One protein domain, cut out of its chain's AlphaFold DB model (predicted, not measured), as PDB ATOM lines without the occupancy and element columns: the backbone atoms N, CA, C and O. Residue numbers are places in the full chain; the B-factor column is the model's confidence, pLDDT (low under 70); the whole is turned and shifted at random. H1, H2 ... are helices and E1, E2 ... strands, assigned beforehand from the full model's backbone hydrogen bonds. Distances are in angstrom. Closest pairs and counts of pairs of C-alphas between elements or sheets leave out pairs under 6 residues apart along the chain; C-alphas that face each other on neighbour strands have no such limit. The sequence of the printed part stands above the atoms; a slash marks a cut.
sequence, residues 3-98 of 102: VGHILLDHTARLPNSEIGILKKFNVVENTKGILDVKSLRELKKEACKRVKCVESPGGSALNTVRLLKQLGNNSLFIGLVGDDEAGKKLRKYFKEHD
ATOM      1  N   VAL A   3      17.778 -44.438 -31.407       96.25
ATOM      2  CA  VAL A   3      18.070 -44.582 -32.839       96.25
ATOM      3  C   VAL A   3      16.750 -44.618 -33.596       96.25
ATOM      4  O   VAL A   3      15.803 -45.270 -33.154       96.25
ATOM      5  N   GLY A   4      16.669 -43.935 -34.734       95.38
ATOM      6  CA  GLY A   4      15.481 -44.019 -35.576       95.38
ATOM      7  C   GLY A   4      15.525 -43.144 -36.820       95.38
ATOM      8  O   GLY A   4      16.498 -42.448 -37.099       95.38
ATOM      9  N   HIS A   5      14.426 -43.174 -37.569       95.31
ATOM     10  CA  HIS A   5      14.274 -42.341 -38.753       95.31
ATOM     11  C   HIS A   5      13.995 -40.892 -38.367       95.31
ATOM     12  O   HIS A   5      13.050 -40.606 -37.626       95.31
ATOM     13  N   ILE A   6      14.801 -39.989 -38.919       96.81
ATOM     14  CA  ILE A   6      14.550 -38.555 -38.873       96.81
ATOM     15  C   ILE A   6      13.626 -38.222 -40.035       96.81
ATOM     16  O   ILE A   6      13.958 -38.491 -41.189       96.81
ATOM     17  N   LEU A   7      12.471 -37.640 -39.730       95.94
ATOM     18  CA  LEU A   7      11.486 -37.245 -40.731       95.94
ATOM     19  C   LEU A   7      11.271 -35.731 -40.677       95.94
ATOM     20  O   LEU A   7      11.443 -35.105 -39.632       95.94
ATOM     21  N   LEU A   8      10.879 -35.144 -41.807       95.88
ATOM     22  CA  LEU A   8      10.268 -33.819 -41.836       95.88
ATOM     23  C   LEU A   8       8.766 -34.015 -42.031       95.88
ATOM     24  O   LEU A   8       8.316 -34.362 -43.125       95.88
ATOM     25  N   ASP A   9       8.003 -33.811 -40.964       95.81
ATOM     26  CA  ASP A   9       6.556 -33.949 -40.997       95.81
ATOM     27  C   ASP A   9       5.953 -32.721 -41.684       95.81
ATOM     28  O   ASP A   9       6.252 -31.578 -41.335       95.81
ATOM     29  N   HIS A  10       5.082 -32.968 -42.661       95.06
ATOM     30  CA  HIS A  10       4.222 -31.954 -43.259       95.06
ATOM     31  C   HIS A  10       2.801 -32.165 -42.740       95.06
ATOM     32  O   HIS A  10       2.135 -33.131 -43.110       95.06
ATOM     33  N   THR A  11       2.326 -31.265 -41.885       95.19
ATOM     34  CA  THR A  11       0.998 -31.354 -41.275       95.19
ATOM     35  C   THR A  11       0.030 -30.391 -41.948       95.19
ATOM     36  O   THR A  11       0.276 -29.187 -42.012       95.19
ATOM     37  N   ALA A  12      -1.096 -30.925 -42.417       94.00
ATOM     38  CA  ALA A  12      -2.200 -30.181 -43.010       94.00
ATOM     39  C   ALA A  12      -3.489 -30.501 -42.244       94.00
ATOM     40  O   ALA A  12      -3.866 -31.667 -42.131       94.00
ATOM     41  N   ARG A  13      -4.183 -29.480 -41.729       92.94
ATOM     42  CA  ARG A  13      -5.496 -29.664 -41.097       92.94
ATOM     43  C   ARG A  13      -6.589 -29.498 -42.144       92.94
ATOM     44  O   ARG A  13      -7.003 -28.378 -42.425       92.94
ATOM     45  N   LEU A  14      -7.024 -30.608 -42.727       91.12
ATOM     46  CA  LEU A  14      -8.083 -30.612 -43.733       91.12
ATOM     47  C   LEU A  14      -9.467 -30.488 -43.070       91.12
ATOM     48  O   LEU A  14      -9.703 -31.142 -42.053       91.12
ATOM     49  N   PRO A  15     -10.386 -29.671 -43.616       91.50
ATOM     50  CA  PRO A  15     -11.781 -29.692 -43.192       91.50
ATOM     51  C   PRO A  15     -12.451 -31.009 -43.618       91.50
ATOM     52  O   PRO A  15     -12.030 -31.638 -44.589       91.50
ATOM     53  N   ASN A  16     -13.532 -31.402 -42.936       89.88
ATOM     54  CA  ASN A  16     -14.254 -32.651 -43.227       89.88
ATOM     55  C   ASN A  16     -14.712 -32.751 -44.692       89.88
ATOM     56  O   ASN A  16     -14.732 -33.840 -45.254       89.88
ATOM     57  N   SER A  17     -15.028 -31.619 -45.329       91.50
ATOM     58  CA  SER A  17     -15.397 -31.559 -46.750       91.50
ATOM     59  C   SER A  17     -14.273 -31.991 -47.701       91.50
ATOM     60  O   SER A  17     -14.551 -32.391 -48.824       91.50
ATOM     61  N   GLU A  18     -13.014 -31.940 -47.264       90.69
ATOM     62  CA  GLU A  18     -11.830 -32.242 -48.078       90.69
ATOM     63  C   GLU A  18     -11.184 -33.591 -47.721       90.69
ATOM     64  O   GLU A  18     -10.225 -34.002 -48.375       90.69
ATOM     65  N   ILE A  19     -11.701 -34.323 -46.722       88.69
ATOM     66  CA  ILE A  19     -11.107 -35.596 -46.266       88.69
ATOM     67  C   ILE A  19     -11.135 -36.690 -47.343       88.69
ATOM     68  O   ILE A  19     -10.315 -37.608 -47.336       88.69
ATOM     69  N   GLY A  20     -12.021 -36.544 -48.338       91.44
ATOM     70  CA  GLY A  20     -12.117 -37.423 -49.505       91.44
ATOM     71  C   GLY A  20     -10.817 -37.548 -50.307       91.44
ATOM     72  O   GLY A  20     -10.636 -38.550 -50.997       91.44
ATOM     73  N   ILE A  21      -9.877 -36.603 -50.165       92.75
ATOM     74  CA  ILE A  21      -8.526 -36.718 -50.730       92.75
ATOM     75  C   ILE A  21      -7.823 -38.013 -50.297       92.75
ATOM     76  O   ILE A  21      -7.124 -38.614 -51.104       92.75
ATOM     77  N   LEU A  22      -8.036 -38.493 -49.066       92.00
ATOM     78  CA  LEU A  22      -7.371 -39.696 -48.556       92.00
ATOM     79  C   LEU A  22      -7.759 -40.943 -49.358       92.00
ATOM     80  O   LEU A  22      -6.898 -41.761 -49.686       92.00
ATOM     81  N   LYS A  23      -9.029 -41.035 -49.776       91.31
ATOM     82  CA  LYS A  23      -9.538 -42.145 -50.597       91.31
ATOM     83  C   LYS A  23      -8.833 -42.228 -51.952       91.31
ATOM     84  O   LYS A  23      -8.545 -43.324 -52.412       91.31
ATOM     85  N   LYS A  24      -8.491 -41.084 -52.560       92.12
ATOM     86  CA  LYS A  24      -7.763 -41.025 -53.843       92.12
ATOM     87  C   LYS A  24      -6.392 -41.706 -53.772       92.12
ATOM     88  O   LYS A  24      -5.931 -42.253 -54.767       92.12
ATOM     89  N   PHE A  25      -5.755 -41.670 -52.604       92.56
ATOM     90  CA  PHE A  25      -4.429 -42.240 -52.372       92.56
ATOM     91  C   PHE A  25      -4.479 -43.561 -51.586       92.56
ATOM     92  O   PHE A  25      -3.447 -44.005 -51.097       92.56
ATOM     93  N   ASN A  26      -5.660 -44.186 -51.453       90.81
ATOM     94  CA  ASN A  26      -5.877 -45.404 -50.660       90.81
ATOM     95  C   ASN A  26      -5.380 -45.292 -49.205       90.81
ATOM     96  O   ASN A  26      -4.927 -46.271 -48.612       90.81
ATOM     97  N   VAL A  27      -5.462 -44.095 -48.620       92.44
ATOM     98  CA  VAL A  27      -5.102 -43.857 -47.220       92.44
ATOM     99  C   VAL A  27      -6.336 -44.056 -46.352       92.44
ATOM    100  O   VAL A  27      -7.355 -43.389 -46.537       92.44
ATOM    101  N   VAL A  28      -6.232 -44.962 -45.382       89.88
ATOM    102  CA  VAL A  28      -7.276 -45.183 -44.379       89.88
ATOM    103  C   VAL A  28      -7.117 -44.154 -43.264       89.88
ATOM    104  O   VAL A  28      -6.020 -43.951 -42.736       89.88
ATOM    105  N   GLU A  29      -8.214 -43.498 -42.900       89.62
ATOM    106  CA  GLU A  29      -8.243 -42.540 -41.794       89.62
ATOM    107  C   GLU A  29      -7.702 -43.163 -40.498       89.62
ATOM    108  O   GLU A  29      -7.921 -44.339 -40.216       89.62
ATOM    109  N   ASN A  30      -6.990 -42.364 -39.698       88.56
ATOM    110  CA  ASN A  30      -6.406 -42.775 -38.413       88.56
ATOM    111  C   ASN A  30      -5.394 -43.933 -38.481       88.56
ATOM    112  O   ASN A  30      -5.100 -44.556 -37.460       88.56
ATOM    113  N   THR A  31      -4.813 -44.203 -39.651       90.06
ATOM    114  CA  THR A  31      -3.746 -45.199 -39.800       90.06
ATOM    115  C   THR A  31      -2.387 -44.556 -40.054       90.06
ATOM    116  O   THR A  31      -2.273 -43.389 -40.436       90.06
ATOM    117  N   LYS A  32      -1.330 -45.339 -39.831       89.31
ATOM    118  CA  LYS A  32       0.019 -45.049 -40.317       89.31
ATOM    119  C   LYS A  32       0.353 -46.079 -41.383       89.31
ATOM    120  O   LYS A  32       0.086 -47.262 -41.196       89.31
ATOM    121  N   GLY A  33       0.957 -45.632 -42.471       88.31
ATOM    122  CA  GLY A  33       1.330 -46.499 -43.577       88.31
ATOM    123  C   GLY A  33       2.483 -45.918 -44.373       88.31
ATOM    124  O   GLY A  33       2.888 -44.772 -44.170       88.31
ATOM    125  N   ILE A  34       3.009 -46.735 -45.277       89.06
ATOM    126  CA  ILE A  34       4.026 -46.329 -46.241       89.06
ATOM    127  C   ILE A  34       3.321 -46.128 -47.577       89.06
ATOM    128  O   ILE A  34       2.570 -46.990 -48.027       89.06
ATOM    129  N   LEU A  35       3.579 -44.985 -48.201       90.75
ATOM    130  CA  LEU A  35       3.224 -44.717 -49.587       90.75
ATOM    131  C   LEU A  35       4.506 -44.670 -50.408       90.75
ATOM    132  O   LEU A  35       5.567 -44.298 -49.896       90.75
ATOM    133  N   ASP A  36       4.408 -44.998 -51.692       93.12
ATOM    134  CA  ASP A  36       5.508 -44.729 -52.603       93.12
ATOM    135  C   ASP A  36       5.773 -43.213 -52.682       93.12
ATOM    136  O   ASP A  36       4.904 -42.366 -52.438       93.12
ATOM    137  N   VAL A  37       7.008 -42.860 -53.034       89.62
ATOM    138  CA  VAL A  37       7.479 -41.470 -53.012       89.62
ATOM    139  C   VAL A  37       6.658 -40.564 -53.939       89.62
ATOM    140  O   VAL A  37       6.491 -39.380 -53.636       89.62
ATOM    141  N   LYS A  38       6.137 -41.086 -55.057       93.94
ATOM    142  CA  LYS A  38       5.339 -40.298 -56.000       93.94
ATOM    143  C   LYS A  38       3.974 -39.980 -55.390       93.94
ATOM    144  O   LYS A  38       3.636 -38.799 -55.289       93.94
ATOM    145  N   SER A  39       3.261 -40.992 -54.898       94.06
ATOM    146  CA  SER A  39       1.961 -40.819 -54.234       94.06
ATOM    147  C   SER A  39       2.056 -39.897 -53.019       94.06
ATOM    148  O   SER A  39       1.236 -38.996 -52.858       94.06
ATOM    149  N   LEU A  40       3.105 -40.040 -52.200       92.88
ATOM    150  CA  LEU A  40       3.324 -39.184 -51.033       92.88
ATOM    151  C   LEU A  40       3.527 -37.709 -51.423       92.88
ATOM    152  O   LEU A  40       2.977 -36.806 -50.788       92.88
ATOM    153  N   ARG A  41       4.306 -37.443 -52.481       92.94
ATOM    154  CA  ARG A  41       4.542 -36.077 -52.982       92.94
ATOM    155  C   ARG A  41       3.272 -35.452 -53.550       92.94
ATOM    156  O   ARG A  41       3.038 -34.263 -53.326       92.94
ATOM    157  N   GLU A  42       2.469 -36.227 -54.269       95.69
ATOM    158  CA  GLU A  42       1.194 -35.775 -54.831       95.69
ATOM    159  C   GLU A  42       0.167 -35.488 -53.732       95.69
ATOM    160  O   GLU A  42      -0.389 -34.387 -53.711       95.69
ATOM    161  N   LEU A  43       0.007 -36.397 -52.764       94.62
ATOM    162  CA  LEU A  43      -0.846 -36.194 -51.591       94.62
ATOM    163  C   LEU A  43      -0.437 -34.931 -50.826       94.62
ATOM    164  O   LEU A  43      -1.282 -34.079 -50.546       94.62
ATOM    165  N   LYS A  44       0.865 -34.756 -50.555       94.12
ATOM    166  CA  LYS A  44       1.387 -33.539 -49.915       94.12
ATOM    167  C   LYS A  44       1.006 -32.290 -50.708       94.12
ATOM    168  O   LYS A  44       0.487 -31.334 -50.140       94.12
ATOM    169  N   LYS A  45       1.270 -32.277 -52.017       94.56
ATOM    170  CA  LYS A  45       0.983 -31.127 -52.886       94.56
ATOM    171  C   LYS A  45      -0.502 -30.778 -52.865       94.56
ATOM    172  O   LYS A  45      -0.850 -29.603 -52.809       94.56
ATOM    173  N   GLU A  46      -1.372 -31.777 -52.920       94.44
ATOM    174  CA  GLU A  46      -2.814 -31.576 -52.908       94.44
ATOM    175  C   GLU A  46      -3.358 -31.109 -51.556       94.44
ATOM    176  O   GLU A  46      -4.218 -30.225 -51.532       94.44
ATOM    177  N   ALA A  47      -2.853 -31.654 -50.449       93.69
ATOM    178  CA  ALA A  47      -3.238 -31.220 -49.111       93.69
ATOM    179  C   ALA A  47      -2.768 -29.779 -48.843       93.69
ATOM    180  O   ALA A  47      -3.563 -28.925 -48.458       93.69
ATOM    181  N   CYS A  48      -1.502 -29.474 -49.151       93.06
ATOM    182  CA  CYS A  48      -0.907 -28.153 -48.915       93.06
ATOM    183  C   CYS A  48      -1.416 -27.046 -49.850       93.06
ATOM    184  O   CYS A  48      -1.170 -25.871 -49.591       93.06
ATOM    185  N   LYS A  49      -2.096 -27.390 -50.950       92.69
ATOM    186  CA  LYS A  49      -2.793 -26.409 -51.798       92.69
ATOM    187  C   LYS A  49      -4.106 -25.929 -51.186       92.69
ATOM    188  O   LYS A  49      -4.516 -24.808 -51.457       92.69
ATOM    189  N   ARG A  50      -4.779 -26.793 -50.423       89.12
ATOM    190  CA  ARG A  50      -6.104 -26.522 -49.841       89.12
ATOM    191  C   ARG A  50      -6.002 -25.781 -48.521       89.12
ATOM    192  O   ARG A  50      -6.845 -24.951 -48.208       89.12
ATOM    193  N   VAL A  51      -4.970 -26.097 -47.742       90.50
ATOM    194  CA  VAL A  51      -4.754 -25.530 -46.413       90.50
ATOM    195  C   VAL A  51      -3.281 -25.230 -46.192       90.50
ATOM    196  O   VAL A  51      -2.404 -25.825 -46.818       90.50
ATOM    197  N   LYS A  52      -2.996 -24.321 -45.258       91.75
ATOM    198  CA  LYS A  52      -1.624 -24.041 -44.843       91.75
ATOM    199  C   LYS A  52      -0.994 -25.307 -44.258       91.75
ATOM    200  O   LYS A  52      -1.469 -25.829 -43.251       91.75
ATOM    201  N   CYS A  53       0.095 -25.756 -44.873       94.06
ATOM    202  CA  CYS A  53       0.935 -26.806 -44.317       94.06
ATOM    203  C   CYS A  53       1.936 -26.233 -43.322       94.06
ATOM    204  O   CYS A  53       2.552 -25.194 -43.564       94.06
ATOM    205  N   VAL A  54       2.112 -26.948 -42.218       95.25
ATOM    206  CA  VAL A  54       3.155 -26.692 -41.231       95.25
ATOM    207  C   VAL A  54       4.217 -27.770 -41.376       95.25
ATOM    208  O   VAL A  54       3.895 -28.942 -41.555       95.25
ATOM    209  N   GLU A  55       5.476 -27.361 -41.332       95.12
ATOM    210  CA  GLU A  55       6.615 -28.270 -41.304       95.12
ATOM    211  C   GLU A  55       7.146 -28.377 -39.877       95.12
ATOM    212  O   GLU A  55       7.301 -27.364 -39.192       95.12
ATOM    213  N   SER A  56       7.458 -29.592 -39.440       95.31
ATOM    214  CA  SER A  56       8.122 -29.823 -38.160       95.31
ATOM    215  C   SER A  56       9.052 -31.030 -38.230       95.31
ATOM    216  O   SER A  56       8.746 -31.985 -38.943       95.31
ATOM    217  N   PRO A  57      10.153 -31.051 -37.463       96.12
ATOM    218  CA  PRO A  57      10.899 -32.282 -37.256       96.12
ATOM    219  C   PRO A  57       9.977 -33.362 -36.700       96.12
ATOM    220  O   PRO A  57       9.181 -33.100 -35.794       96.12
ATOM    221  N   GLY A  58      10.108 -34.555 -37.257       96.19
ATOM    222  CA  GLY A  58       9.274 -35.706 -36.977       96.19
ATOM    223  C   GLY A  58      10.083 -36.986 -36.851       96.19
ATOM    224  O   GLY A  58      11.315 -36.987 -36.814       96.19
ATOM    225  N   GLY A  59       9.367 -38.102 -36.805       95.31
ATOM    226  CA  GLY A  59       9.929 -39.398 -36.447       95.31
ATOM    227  C   GLY A  59       9.693 -39.703 -34.972       95.31
ATOM    228  O   GLY A  59       9.968 -38.897 -34.083       95.31
ATOM    229  N   SER A  60       9.149 -40.891 -34.707       94.94
ATOM    230  CA  SER A  60       8.649 -41.249 -33.375       94.94
ATOM    231  C   SER A  60       9.738 -41.166 -32.304       94.94
ATOM    232  O   SER A  60       9.536 -40.548 -31.265       94.94
ATOM    233  N   ALA A  61      10.905 -41.753 -32.574       96.00
ATOM    234  CA  ALA A  61      12.025 -41.773 -31.641       96.00
ATOM    235  C   ALA A  61      12.646 -40.374 -31.443       96.00
ATOM    236  O   ALA A  61      13.007 -40.009 -30.323       96.00
ATOM    237  N   LEU A  62      12.711 -39.564 -32.508       96.56
ATOM    238  CA  LEU A  62      13.229 -38.197 -32.430       96.56
ATOM    239  C   LEU A  62      12.318 -37.310 -31.579       96.56
ATOM    240  O   LEU A  62      12.805 -36.535 -30.759       96.56
ATOM    241  N   ASN A  63      10.999 -37.451 -31.724       95.75
ATOM    242  CA  ASN A  63      10.037 -36.730 -30.894       95.75
ATOM    243  C   ASN A  63      10.213 -37.061 -29.407       95.75
ATOM    244  O   ASN A  63      10.206 -36.149 -28.582       95.75
ATOM    245  N   THR A  64      10.471 -38.326 -29.062       95.38
ATOM    246  CA  THR A  64      10.790 -38.717 -27.682       95.38
ATOM    247  C   THR A  64      12.061 -38.038 -27.171       95.38
ATOM    248  O   THR A  64      12.043 -37.454 -26.091       95.38
ATOM    249  N   VAL A  65      13.158 -38.054 -27.940       94.81
ATOM    250  CA  VAL A  65      14.413 -37.387 -27.534       94.81
ATOM    251  C   VAL A  65      14.223 -35.881 -27.353       94.81
ATOM    252  O   VAL A  65      14.721 -35.313 -26.382       94.81
ATOM    253  N   ARG A  66      13.455 -35.238 -28.237       94.31
ATOM    254  CA  ARG A  66      13.123 -33.811 -28.132       94.31
ATOM    255  C   ARG A  66      12.366 -33.489 -26.844       94.31
ATOM    256  O   ARG A  66      12.717 -32.524 -26.172       94.31
ATOM    257  N   LEU A  67      11.379 -34.307 -26.477       94.56
ATOM    258  CA  LEU A  67      10.651 -34.155 -25.213       94.56
ATOM    259  C   LEU A  67      11.578 -34.343 -24.006       94.56
ATOM    260  O   LEU A  67      11.568 -33.526 -23.092       94.56
ATOM    261  N   LEU A  68      12.430 -35.371 -24.018       93.69
ATOM    262  CA  LEU A  68      13.396 -35.605 -22.939       93.69
ATOM    263  C   LEU A  68      14.362 -34.423 -22.766       93.69
ATOM    264  O   LEU A  68      14.633 -34.029 -21.630       93.69
ATOM    265  N   LYS A  69      14.826 -33.825 -23.872       92.12
ATOM    266  CA  LYS A  69      15.662 -32.615 -23.858       92.12
ATOM    267  C   LYS A  69      14.935 -31.429 -23.226       92.12
ATOM    268  O   LYS A  69      15.515 -30.751 -22.385       92.12
ATOM    269  N   GLN A  70      13.665 -31.210 -23.572       92.00
ATOM    270  CA  GLN A  70      12.842 -30.160 -22.954       92.00
ATOM    271  C   GLN A  70      12.636 -30.373 -21.447       92.00
ATOM    272  O   GLN A  70      12.534 -29.404 -20.704       92.00
ATOM    273  N   LEU A  71      12.632 -31.626 -20.990       94.56
ATOM    274  CA  LEU A  71      12.580 -31.989 -19.571       94.56
ATOM    275  C   LEU A  71      13.952 -31.915 -18.867       94.56
ATOM    276  O   LEU A  71      14.070 -32.344 -17.723       94.56
ATOM    277  N   GLY A  72      14.993 -31.403 -19.533       93.44
ATOM    278  CA  GLY A  72      16.327 -31.208 -18.958       93.44
ATOM    279  C   GLY A  72      17.268 -32.411 -19.065       93.44
ATOM    280  O   GLY A  72      18.344 -32.395 -18.473       93.44
ATOM    281  N   ASN A  73      16.907 -33.455 -19.818       92.00
ATOM    282  CA  ASN A  73      17.766 -34.626 -19.993       92.00
ATOM    283  C   ASN A  73      18.710 -34.451 -21.185       92.00
ATOM    284  O   ASN A  73      18.289 -34.099 -22.288       92.00
ATOM    285  N   ASN A  74      19.974 -34.828 -21.013       87.19
ATOM    286  CA  ASN A  74      20.909 -34.937 -22.127       87.19
ATOM    287  C   ASN A  74      20.693 -36.268 -22.848       87.19
ATOM    288  O   ASN A  74      21.040 -37.337 -22.348       87.19
ATOM    289  N   SER A  75      20.072 -36.201 -24.024       88.75
ATOM    290  CA  SER A  75      19.727 -37.368 -24.833       88.75
ATOM    291  C   SER A  75      20.376 -37.278 -26.206       88.75
ATOM    292  O   SER A  75      20.127 -36.337 -26.951       88.75
ATOM    293  N   LEU A  76      21.174 -38.292 -26.536       92.56
ATOM    294  CA  LEU A  76      21.740 -38.497 -27.866       92.56
ATOM    295  C   LEU A  76      20.728 -39.203 -28.780       92.56
ATOM    296  O   LEU A  76      20.186 -40.253 -28.401       92.56
ATOM    297  N   PHE A  77      20.532 -38.665 -29.984       96.38
ATOM    298  CA  PHE A  77      19.815 -39.311 -31.079       96.38
ATOM    299  C   PHE A  77      20.781 -39.719 -32.199       96.38
ATOM    300  O   PHE A  77      21.637 -38.932 -32.590       96.38
ATOM    301  N   ILE A  78      20.625 -40.926 -32.739       96.94
ATOM    302  CA  ILE A  78      21.388 -41.405 -33.900       96.94
ATOM    303  C   ILE A  78      20.431 -41.579 -35.079       96.94
ATOM    304  O   ILE A  78      19.439 -42.310 -34.978       96.94
ATOM    305  N   GLY A  79      20.726 -40.926 -36.201       95.38
ATOM    306  CA  GLY A  79      19.919 -41.029 -37.410       95.38
ATOM    307  C   GLY A  79      20.464 -40.217 -38.579       95.38
ATOM    308  O   GLY A  79      21.263 -39.302 -38.421       95.38
ATOM    309  N   LEU A  80      19.993 -40.539 -39.782       95.56
ATOM    310  CA  LEU A  80      20.494 -39.940 -41.015       95.56
ATOM    311  C   LEU A  80      19.487 -38.953 -41.610       95.56
ATOM    312  O   LEU A  80      18.293 -39.237 -41.684       95.56
ATOM    313  N   VAL A  81      19.995 -37.825 -42.107       95.38
ATOM    314  CA  VAL A  81      19.276 -36.932 -43.026       95.38
ATOM    315  C   VAL A  81      20.092 -36.753 -44.302       95.38
ATOM    316  O   VAL A  81      21.324 -36.697 -44.251       95.38
ATOM    317  N   GLY A  82      19.406 -36.659 -45.440       94.94
ATOM    318  CA  GLY A  82      20.042 -36.392 -46.728       94.94
ATOM    319  C   GLY A  82      20.640 -34.985 -46.818       94.94
ATOM    320  O   GLY A  82      20.424 -34.138 -45.945       94.94
ATOM    321  N   ASP A  83      21.391 -34.733 -47.888       95.88
ATOM    322  CA  ASP A  83      21.848 -33.387 -48.266       95.88
ATOM    323  C   ASP A  83      20.850 -32.726 -49.230       95.88
ATOM    324  O   ASP A  83      21.147 -32.394 -50.375       95.88
ATOM    325  N   ASP A  84      19.604 -32.613 -48.775       95.25
ATOM    326  CA  ASP A  84      18.521 -31.957 -49.499       95.25
ATOM    327  C   ASP A  84      17.907 -30.824 -48.662       95.25
ATOM    328  O   ASP A  84      18.301 -30.561 -47.523       95.25
ATOM    329  N   GLU A  85      16.935 -30.110 -49.231       95.25
ATOM    330  CA  GLU A  85      16.290 -28.983 -48.550       95.25
ATOM    331  C   GLU A  85      15.598 -29.390 -47.239       95.25
ATOM    332  O   GLU A  85      15.588 -28.614 -46.281       95.25
ATOM    333  N   ALA A  86      15.056 -30.610 -47.153       94.75
ATOM    334  CA  ALA A  86      14.471 -31.111 -45.912       94.75
ATOM    335  C   ALA A  86      15.561 -31.370 -44.861       94.75
ATOM    336  O   ALA A  86      15.431 -30.939 -43.714       94.75
ATOM    337  N   GLY A  87      16.669 -31.994 -45.266       96.88
ATOM    338  CA  GLY A  87      17.841 -32.223 -44.431       96.88
ATOM    339  C   GLY A  87      18.452 -30.926 -43.903       96.88
ATOM    340  O   GLY A  87      18.717 -30.822 -42.706       96.88
ATOM    341  N   LYS A  88      18.600 -29.895 -44.744       97.50
ATOM    342  CA  LYS A  88      19.094 -28.571 -44.323       97.50
ATOM    343  C   LYS A  88      18.193 -27.925 -43.269       97.50
ATOM    344  O   LYS A  88      18.699 -27.432 -42.259       97.50
ATOM    345  N   LYS A  89      16.866 -27.966 -43.457       96.94
ATOM    346  CA  LYS A  89      15.889 -27.461 -42.473       96.94
ATOM    347  C   LYS A  89      15.998 -28.192 -41.135       96.94
ATOM    348  O   LYS A  89      16.031 -27.547 -40.089       96.94
ATOM    349  N   LEU A  90      16.103 -29.520 -41.168       97.56
ATOM    350  CA  LEU A  90      16.242 -30.350 -39.970       97.56
ATOM    351  C   LEU A  90      17.552 -30.057 -39.227       97.56
ATOM    352  O   LEU A  90      17.520 -29.799 -38.028       97.56
ATOM    353  N   ARG A  91      18.691 -29.996 -39.931       96.56
ATOM    354  CA  ARG A  91      19.993 -29.645 -39.330       96.56
ATOM    355  C   ARG A  91      19.970 -28.261 -38.683       96.56
ATOM    356  O   ARG A  91      20.481 -28.100 -37.577       96.56
ATOM    357  N   LYS A  92      19.355 -27.274 -39.346       96.81
ATOM    358  CA  LYS A  92      19.161 -25.933 -38.778       96.81
ATOM    359  C   LYS A  92      18.345 -25.999 -37.485       96.81
ATOM    360  O   LYS A  92      18.795 -25.472 -36.474       96.81
ATOM    361  N   TYR A  93      17.215 -26.711 -37.496       95.94
ATOM    362  CA  TYR A  93      16.379 -26.886 -36.308       95.94
ATOM    363  C   TYR A  93      17.151 -27.523 -35.144       95.94
ATOM    364  O   TYR A  93      17.069 -27.029 -34.022       95.94
ATOM    365  N   PHE A  94      17.914 -28.594 -35.396       95.06
ATOM    366  CA  PHE A  94      18.692 -29.276 -34.354       95.06
ATOM    367  C   PHE A  94      19.730 -28.357 -33.718       95.06
ATOM    368  O   PHE A  94      19.858 -28.347 -32.496       95.06
ATOM    369  N   LYS A  95      20.404 -27.535 -34.530       95.12
ATOM    370  CA  LYS A  95      21.362 -26.537 -34.048       95.12
ATOM    371  C   LYS A  95      20.693 -25.461 -33.189       95.12
ATOM    372  O   LYS A  95      21.234 -25.090 -32.157       95.12
ATOM    373  N   GLU A  96      19.527 -24.968 -33.602       95.31
ATOM    374  CA  GLU A  96      18.786 -23.924 -32.878       95.31
ATOM    375  C   GLU A  96      18.207 -24.408 -31.538       95.31
ATOM    376  O   GLU A  96      17.993 -23.596 -30.644       95.31
ATOM    377  N   HIS A  97      17.967 -25.715 -31.390       92.06
ATOM    378  CA  HIS A  97      17.325 -26.308 -30.209       92.06
ATOM    379  C   HIS A  97      18.260 -27.199 -29.375       92.06
ATOM    380  O   HIS A  97      17.784 -27.915 -28.494       92.06
ATOM    381  N   ASP A  98      19.566 -27.175 -29.655       93.06
ATOM    382  CA  ASP A  98      20.592 -27.947 -28.938       93.06
ATOM    383  C   ASP A  98      20.260 -29.453 -28.826       93.06
ATOM    384  O   ASP A  98      20.344 -30.083 -27.764       93.06
TER     385      ASP A  98
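This is residues 3 to 98 of the 102 residues of the protein "PfkB domain-containing protein" of Bactrocera latifrons (UniProt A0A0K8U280). Two small lobes are joined by a narrow ribbon of two antiparallel strands, E1 and E2, which makes the middle of an elongated model. At one end of the ribbon, H2 and the short H1 with the loop of residues 25 to 36 form one lobe; at the other end H3, E3 and H4 form a second, open one, in which H3 and H4 keep apart. The printed part has 96 residues with four named helices and three named strands, in the order E1, H1, H2, E2, H3, E3, H4, and its class is mixed, helices and strands. It is only just loose, close to compact, with a radius of gyration of the C-alphas of 15.3 A and spans of 43 by 28 by 23 A.

The sheet has the order E1 - E2, with E1 at residues 7 to 12 and E2 at residues 53 to 58, antiparallel at 151 degrees between their directions. N 9 and O 56 are 2.8 A apart and N 54 and O 11 are 2.9 A apart, both within hydrogen-bond range. The closest C-alphas of E1 and H2, residues 37 to 50, are those of Ala 12 and Ala 47, 6.3 A apart. H1, residues 21 to 24, only just touches H2, with 3 pairs of C-alphas within 8 A, made by residues 43 to 47 of H2 alone; the closest are those of Ile 21 and Leu 43, 7.7 A apart. The closest C-alphas of E2 and H4, residues 85 to 96, are those of Pro 57 and Leu 90, 6.3 A apart. H3, residues 60 to 70, has its closest C-alphas to E3, residues 76 to 78, at Val 65 and Phe 77, 6.7 A apart. E3 pairs with no named strand. H3 and H4 are apart, and so are H2 and H4. In H3 and H4 every O i to N i+4 pair is within hydrogen-bond range, in H2 9 of 10 are, and H1 is too short for such a pair.

E1 begins at C-alpha 7 (11.486, -37.245, -40.731) and is 15.6 A long; E2 is 14.2 A long. H2, the longest helix, measures 20.4 A and begins at C-alpha 37 (7.479, -41.470, -53.012). H4 measures 16.7 A and ends at C-alpha 96 (18.786, -23.924, -32.878), and H3 measures 15.8 A. E3 is 6.7 A long and H1 5.4 A.

The two C-alphas farthest apart are those of Ser 17 and Asn 74, 44.0 A. The printed part, residues 3 to 98, has no cut. The link from H1 to H2, 12 residues, is long. The mean pLDDT of the printed part is 93.6, and no printed residue is under 70.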